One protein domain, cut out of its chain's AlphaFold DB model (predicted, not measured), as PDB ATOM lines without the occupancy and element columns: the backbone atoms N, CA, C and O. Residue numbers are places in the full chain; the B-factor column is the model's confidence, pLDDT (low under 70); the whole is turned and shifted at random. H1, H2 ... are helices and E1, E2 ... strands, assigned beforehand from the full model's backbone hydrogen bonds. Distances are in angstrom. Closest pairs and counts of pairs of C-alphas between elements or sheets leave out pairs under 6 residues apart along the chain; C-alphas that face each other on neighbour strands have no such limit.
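AT A GLANCE: This is residues 7 to 50 of the 467 residues of an uncharacterized protein of Portunus trituberculatus (UniProt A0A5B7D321). What would one see first in this model? The chain makes an open C: the antiparallel hairpin E1 and E2 is one side, H1 and the long stretch of residues 11 to 25 make the other, and the short helix H2 sits at the bend between them. The middle is empty, and residues 11 to 19 and the hairpin's turn, residues 38 to 43, stick out. What is it built of? The printed part has 44 residues with two named helices and two named strands, in the order H1, H2, E1, E2; the class is mixed, helices and strands, with under half of the residues in named elements. How large is it? It is loose, with a radius of gyration of the C-alphas of 12.2 A, and only just elongated, spanning 31 by 21 by 20 A.

HOW THE PARTS SIT: What stands near the first helix? H1, residues 7 to 10, is apart from H2, residues 26 to 29, and also from the strands E1, residues 33 to 37, and E2, residues 44 to 48. H2 is apart from E2. How do the strands pair? E1 and E2 are a hairpin of antiparallel neighbours, with 160 degrees between their N-to-C directions. C-alphas 35 and 46 face each other at 4.3 A. N 34 and O 47 are within hydrogen-bond range at 2.7 A, and so are N 45 and O 36 at 2.8 A. What do the helix backbones show? H1 and H2 are too short for any O i to N i+4 pair; the one O i to N i+3 pair is within range in H2 but not in H1.

IN THESE COORDINATES: Where does the printed part begin? C-alpha 7, the first of H1, is at (102.661, 136.447, 106.552), and H1 is 5.6 A long from first to last C-alpha. Where is the second helix? H2 runs from C-alpha 26 at (107.017, 130.956, 90.606) over 5.1 A. Where are the strands? E1 is 12.3 A and E2 13.6 A long from first to last C-alpha, and E2 ends with C-alpha 48 at (94.591, 135.020, 88.436).

THE WHOLE: How far does it reach? The two C-alphas farthest apart are those of Trp 27 and Thr 41, at 31.5 A. Are there cuts or long links? The printed part has no cut. The link from H1 to H2 is long, with 15 residues; that from H2 to E1 is tight, with 3, and that from E1 to E2 is short, with 6. Where is confidence low? The mean pLDDT of the printed part is 72.4, and 15 residues are under 70, among them residues 7 to 12 and 26 to 28.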
ATOM      1  N   SER A   7     102.631 135.506 105.423       58.03
ATOM      2  CA  SER A   7     102.661 136.447 106.552       58.03
ATOM      3  C   SER A   7     103.726 136.096 107.596       58.03
ATOM      4  O   SER A   7     104.331 136.987 108.188       58.03
ATOM      5  N   ASN A   8     104.017 134.803 107.768       56.62
ATOM      6  CA  ASN A   8     104.962 134.322 108.777       56.62
ATOM      7  C   ASN A   8     106.426 134.697 108.484       56.62
ATOM      8  O   ASN A   8     107.213 134.803 109.420       56.62
ATOM      9  N   GLU A   9     106.803 134.894 107.214       59.25
ATOM     10  CA  GLU A   9     108.191 135.210 106.830       59.25
ATOM     11  C   GLU A   9     108.465 136.716 106.730       59.25
ATOM     12  O   GLU A   9     109.598 137.149 106.926       59.25
ATOM     13  N   HIS A  10     107.439 137.523 106.439       61.53
ATOM     14  CA  HIS A  10     107.612 138.943 106.109       61.53
ATOM     15  C   HIS A  10     106.945 139.917 107.090       61.53
ATOM     16  O   HIS A  10     107.110 141.127 106.940       61.53
ATOM     17  N   GLY A  11     106.229 139.422 108.103       67.19
ATOM     18  CA  GLY A  11     105.473 140.271 109.022       67.19
ATOM     19  C   GLY A  11     104.297 140.978 108.338       67.19
ATOM     20  O   GLY A  11     103.812 140.551 107.287       67.19
ATOM     21  N   LEU A  12     103.806 142.055 108.958       68.62
ATOM     22  CA  LEU A  12     102.723 142.866 108.405       68.62
ATOM     23  C   LEU A  12     103.266 143.760 107.282       68.62
ATOM     24  O   LEU A  12     104.142 144.592 107.502       68.62
ATOM     25  N   LEU A  13     102.733 143.576 106.078       70.88
ATOM     26  CA  LEU A  13     103.057 144.383 104.908       70.88
ATOM     27  C   LEU A  13     102.053 145.544 104.796       70.88
ATOM     28  O   LEU A  13     100.875 145.298 104.538       70.88
ATOM     29  N   GLU A  14     102.504 146.789 104.976       72.50
ATOM     30  CA  GLU A  14     101.660 147.997 104.947       72.50
ATOM     31  C   GLU A  14     102.097 148.990 103.857       72.50
ATOM     32  O   GLU A  14     103.290 149.208 103.642       72.50
ATOM     33  N   GLY A  15     101.125 149.619 103.187       71.62
ATOM     34  CA  GLY A  15     101.341 150.673 102.187       71.62
ATOM     35  C   GLY A  15     100.651 150.410 100.843       71.62
ATOM     36  O   GLY A  15     100.264 149.287 100.530       71.62
ATOM     37  N   GLU A  16     100.509 151.456 100.024       68.50
ATOM     38  CA  GLU A  16      99.935 151.361  98.665       68.50
ATOM     39  C   GLU A  16     100.884 150.684  97.663       68.50
ATOM     40  O   GLU A  16     100.471 150.234  96.596       68.50
ATOM     41  N   SER A  17     102.177 150.614  97.986       74.94
ATOM     42  CA  SER A  17     103.220 150.006  97.159       74.94
ATOM     43  C   SER A  17     104.205 149.259  98.049       74.94
ATOM     44  O   SER A  17     105.156 149.836  98.570       74.94
ATOM     45  N   VAL A  18     103.956 147.964  98.235       74.94
ATOM     46  CA  VAL A  18     104.785 147.082  99.065       74.94
ATOM     47  C   VAL A  18     105.627 146.181  98.166       74.94
ATOM     48  O   VAL A  18     105.103 145.524  97.267       74.94
ATOM     49  N   VAL A  19     106.931 146.106  98.437       75.19
ATOM     50  CA  VAL A  19     107.844 145.145  97.807       75.19
ATOM     51  C   VAL A  19     108.288 144.131  98.854       75.19
ATOM     52  O   VAL A  19     108.831 144.505  99.889       75.19
ATOM     53  N   SER A  20     108.087 142.847  98.567       73.00
ATOM     54  CA  SER A  20     108.622 141.746  99.367       73.00
ATOM     55  C   SER A  20     109.355 140.759  98.465       73.00
ATOM     56  O   SER A  20     108.894 140.449  97.363       73.00
ATOM     57  N   VAL A  21     110.518 140.289  98.919       71.31
ATOM     58  CA  VAL A  21     111.369 139.351  98.184       71.31
ATOM     59  C   VAL A  21     111.470 138.065  98.990       71.31
ATOM     60  O   VAL A  21     112.074 138.039 100.057       71.31
ATOM     61  N   GLY A  22     110.898 136.995  98.448       69.56
ATOM     62  CA  GLY A  22     110.948 135.654  99.019       69.56
ATOM     63  C   GLY A  22     111.242 134.617  97.940       69.56
ATOM     64  O   GLY A  22     111.023 134.851  96.744       69.56
ATOM     65  N   ARG A  23     111.750 133.449  98.342       68.56
ATOM     66  CA  ARG A  23     112.003 132.347  97.407       68.56
ATOM     67  C   ARG A  23     110.691 131.633  97.096       68.56
ATOM     68  O   ARG A  23     110.314 130.677  97.762       68.56
ATOM     69  N   LEU A  24     110.021 132.082  96.042       68.81
ATOM     70  CA  LEU A  24     108.825 131.436  95.513       68.81
ATOM     71  C   LEU A  24     109.183 130.616  94.273       68.81
ATOM     72  O   LEU A  24     109.828 131.110  93.349       68.81
ATOM     73  N   GLU A  25     108.740 129.360  94.225       70.94
ATOM     74  CA  GLU A  25     108.805 128.535  93.013       70.94
ATOM     75  C   GLU A  25     107.754 129.041  92.015       70.94
ATOM     76  O   GLU A  25     106.710 128.421  91.825       70.94
ATOM     77  N   LEU A  26     107.994 130.212  91.412       69.50
ATOM     78  CA  LEU A  26     107.017 130.956  90.606       69.50
ATOM     79  C   LEU A  26     106.375 130.092  89.511       69.50
ATOM     80  O   LEU A  26     105.174 130.182  89.268       69.50
ATOM     81  N   TRP A  27     107.147 129.184  88.911       68.69
ATOM     82  CA  TRP A  27     106.661 128.224  87.917       68.69
ATOM     83  C   TRP A  27     105.590 127.257  88.454       68.69
ATOM     84  O   TRP A  27     104.778 126.765  87.676       68.69
ATOM     85  N   ARG A  28     105.534 127.003  89.769       69.38
ATOM     86  CA  ARG A  28     104.472 126.219  90.428       69.38
ATOM     87  C   ARG A  28     103.232 127.043  90.788       69.38
ATOM     88  O   ARG A  28     102.203 126.453  91.136       69.38
ATOM     89  N   LEU A  29     103.326 128.370  90.735       74.12
ATOM     90  CA  LEU A  29     102.245 129.296  91.084       74.12
ATOM     91  C   LEU A  29     101.473 129.807  89.863       74.12
ATOM     92  O   LEU A  29     100.345 130.269  90.022       74.12
ATOM     93  N   LEU A  30     102.043 129.698  88.660       70.56
ATOM     94  CA  LEU A  30     101.363 130.081  87.422       70.56
ATOM     95  C   LEU A  30      99.994 129.388  87.290       70.56
ATOM     96  O   LEU A  30      99.840 128.214  87.634       70.56
ATOM     97  N   ASP A  31      99.004 130.142  86.803       64.75
ATOM     98  CA  ASP A  31      97.602 129.729  86.619       64.75
ATOM     99  C   ASP A  31      96.856 129.344  87.907       64.75
ATOM    100  O   ASP A  31      95.757 128.780  87.859       64.75
ATOM    101  N   ARG A  32      97.419 129.662  89.078       70.94
ATOM    102  CA  ARG A  32      96.697 129.603  90.351       70.94
ATOM    103  C   ARG A  32      96.079 130.970  90.663       70.94
ATOM    104  O   ARG A  32      96.680 132.002  90.355       70.94
ATOM    105  N   PRO A  33      94.891 131.004  91.288       72.31
ATOM    106  CA  PRO A  33      94.372 132.246  91.828       72.31
ATOM    107  C   PRO A  33      95.225 132.668  93.028       72.31
ATOM    108  O   PRO A  33      95.458 131.879  93.946       72.31
ATOM    109  N   LEU A  34      95.669 133.919  93.026       79.88
ATOM    110  CA  LEU A  34      96.067 134.622  94.233       79.88
ATOM    111  C   LEU A  34      94.791 135.030  94.964       79.88
ATOM    112  O   LEU A  34      93.890 135.609  94.360       79.88
ATOM    113  N   VAL A  35      94.697 134.708  96.250       80.62
ATOM    114  CA  VAL A  35      93.528 135.022  97.073       80.62
ATOM    115  C   VAL A  35      93.963 135.944  98.198       80.62
ATOM    116  O   VAL A  35      94.844 135.599  98.980       80.62
ATOM    117  N   LEU A  36      93.324 137.104  98.283       80.44
ATOM    118  CA  LEU A  36      93.447 138.049  99.380       80.44
ATOM    119  C   LEU A  36      92.218 137.900 100.268       80.44
ATOM    120  O   LEU A  36      91.087 138.084  99.820       80.44
ATOM    121  N   LYS A  37      92.431 137.550 101.533       81.50
ATOM    122  CA  LYS A  37      91.362 137.413 102.520       81.50
ATOM    123  C   LYS A  37      91.579 138.411 103.645       81.50
ATOM    124  O   LYS A  37      92.613 138.391 104.303       81.50
ATOM    125  N   SER A  38      90.583 139.250 103.894       80.75
ATOM    126  CA  SER A  38      90.553 140.111 105.071       80.75
ATOM    127  C   SER A  38      90.200 139.274 106.298       80.75
ATOM    128  O   SER A  38      89.148 138.640 106.331       80.75
ATOM    129  N   LEU A  39      91.054 139.285 107.320       80.25
ATOM    130  CA  LEU A  39      90.754 138.630 108.597       80.25
ATOM    131  C   LEU A  39      89.734 139.420 109.433       80.25
ATOM    132  O   LEU A  39      88.990 138.820 110.198       80.25
ATOM    133  N   LEU A  40      89.661 140.743 109.245       83.75
ATOM    134  CA  LEU A  40      88.745 141.629 109.973       83.75
ATOM    135  C   LEU A  40      87.326 141.604 109.397       83.75
ATOM    136  O   LEU A  40      86.355 141.500 110.134       83.75
ATOM    137  N   THR A  41      87.201 141.706 108.071       86.12
ATOM    138  CA  THR A  41      85.891 141.797 107.398       86.12
ATOM    139  C   THR A  41      85.415 140.470 106.818       86.12
ATOM    140  O   THR A  41      84.311 140.400 106.288       86.12
ATOM    141  N   LEU A  42      86.263 139.435 106.846       82.19
ATOM    142  CA  LEU A  42      86.063 138.142 106.178       82.19
ATOM    143  C   LEU A  42      85.855 138.224 104.655       82.19
ATOM    144  O   LEU A  42      85.602 137.198 104.020       82.19
ATOM    145  N   ARG A  43      86.016 139.406 104.044       76.69
ATOM    146  CA  ARG A  43      85.947 139.584 102.590       76.69
ATOM    147  C   ARG A  43      87.094 138.855 101.905       76.69
ATOM    148  O   ARG A  43      88.227 138.866 102.387       76.69
ATOM    149  N   VAL A  44      86.791 138.256 100.761       77.50
ATOM    150  CA  VAL A  44      87.753 137.546  99.921       77.50
ATOM    151  C   VAL A  44      87.746 138.182  98.542       77.50
ATOM    152  O   VAL A  44      86.686 138.369  97.954       77.50
ATOM    153  N   VAL A  45      88.930 138.494  98.032       75.44
ATOM    154  CA  VAL A  45      89.155 138.929  96.654       75.44
ATOM    155  C   VAL A  45      90.158 137.970  96.035       75.44
ATOM    156  O   VAL A  45      91.079 137.509  96.708       75.44
ATOM    157  N   CYS A  46      89.995 137.634  94.763       75.69
ATOM    158  CA  CYS A  46      90.937 136.781  94.057       75.69
ATOM    159  C   CYS A  46      91.343 137.391  92.718       75.69
ATOM    160  O   CYS A  46      90.600 138.147  92.101       75.69
ATOM    161  N   ALA A  47      92.549 137.059  92.278       70.12
ATOM    162  CA  ALA A  47      93.070 137.435  90.975       70.12
ATOM    163  C   ALA A  47      93.853 136.259  90.393       70.12
ATOM    164  O   ALA A  47      94.546 135.546  91.116       70.12
ATOM    165  N   ALA A  48      93.766 136.034  89.086       71.88
ATOM    166  CA  ALA A  48      94.591 135.020  88.436       71.88
ATOM    167  C   ALA A  48      96.053 135.491  88.359       71.88
ATOM    168  O   ALA A  48      96.322 136.596  87.881       71.88
ATOM    169  N   LEU A  49      97.003 134.641  88.766       73.38
ATOM    170  CA  LEU A  49      98.424 134.864  88.497       73.38
ATOM    171  C   LEU A  49      98.688 134.626  87.011       73.38
ATOM    172  O   LEU A  49      98.918 133.497  86.567       73.38
ATOM    173  N   THR A  50      98.608 135.707  86.241       66.62
ATOM    174  CA  THR A  50      98.867 135.675  84.805       66.62
ATOM    175  C   THR A  50     100.366 135.810  84.532       66.62
ATOM    176  O   THR A  50     101.065 136.552  85.225       66.62
TER     177      THR A  50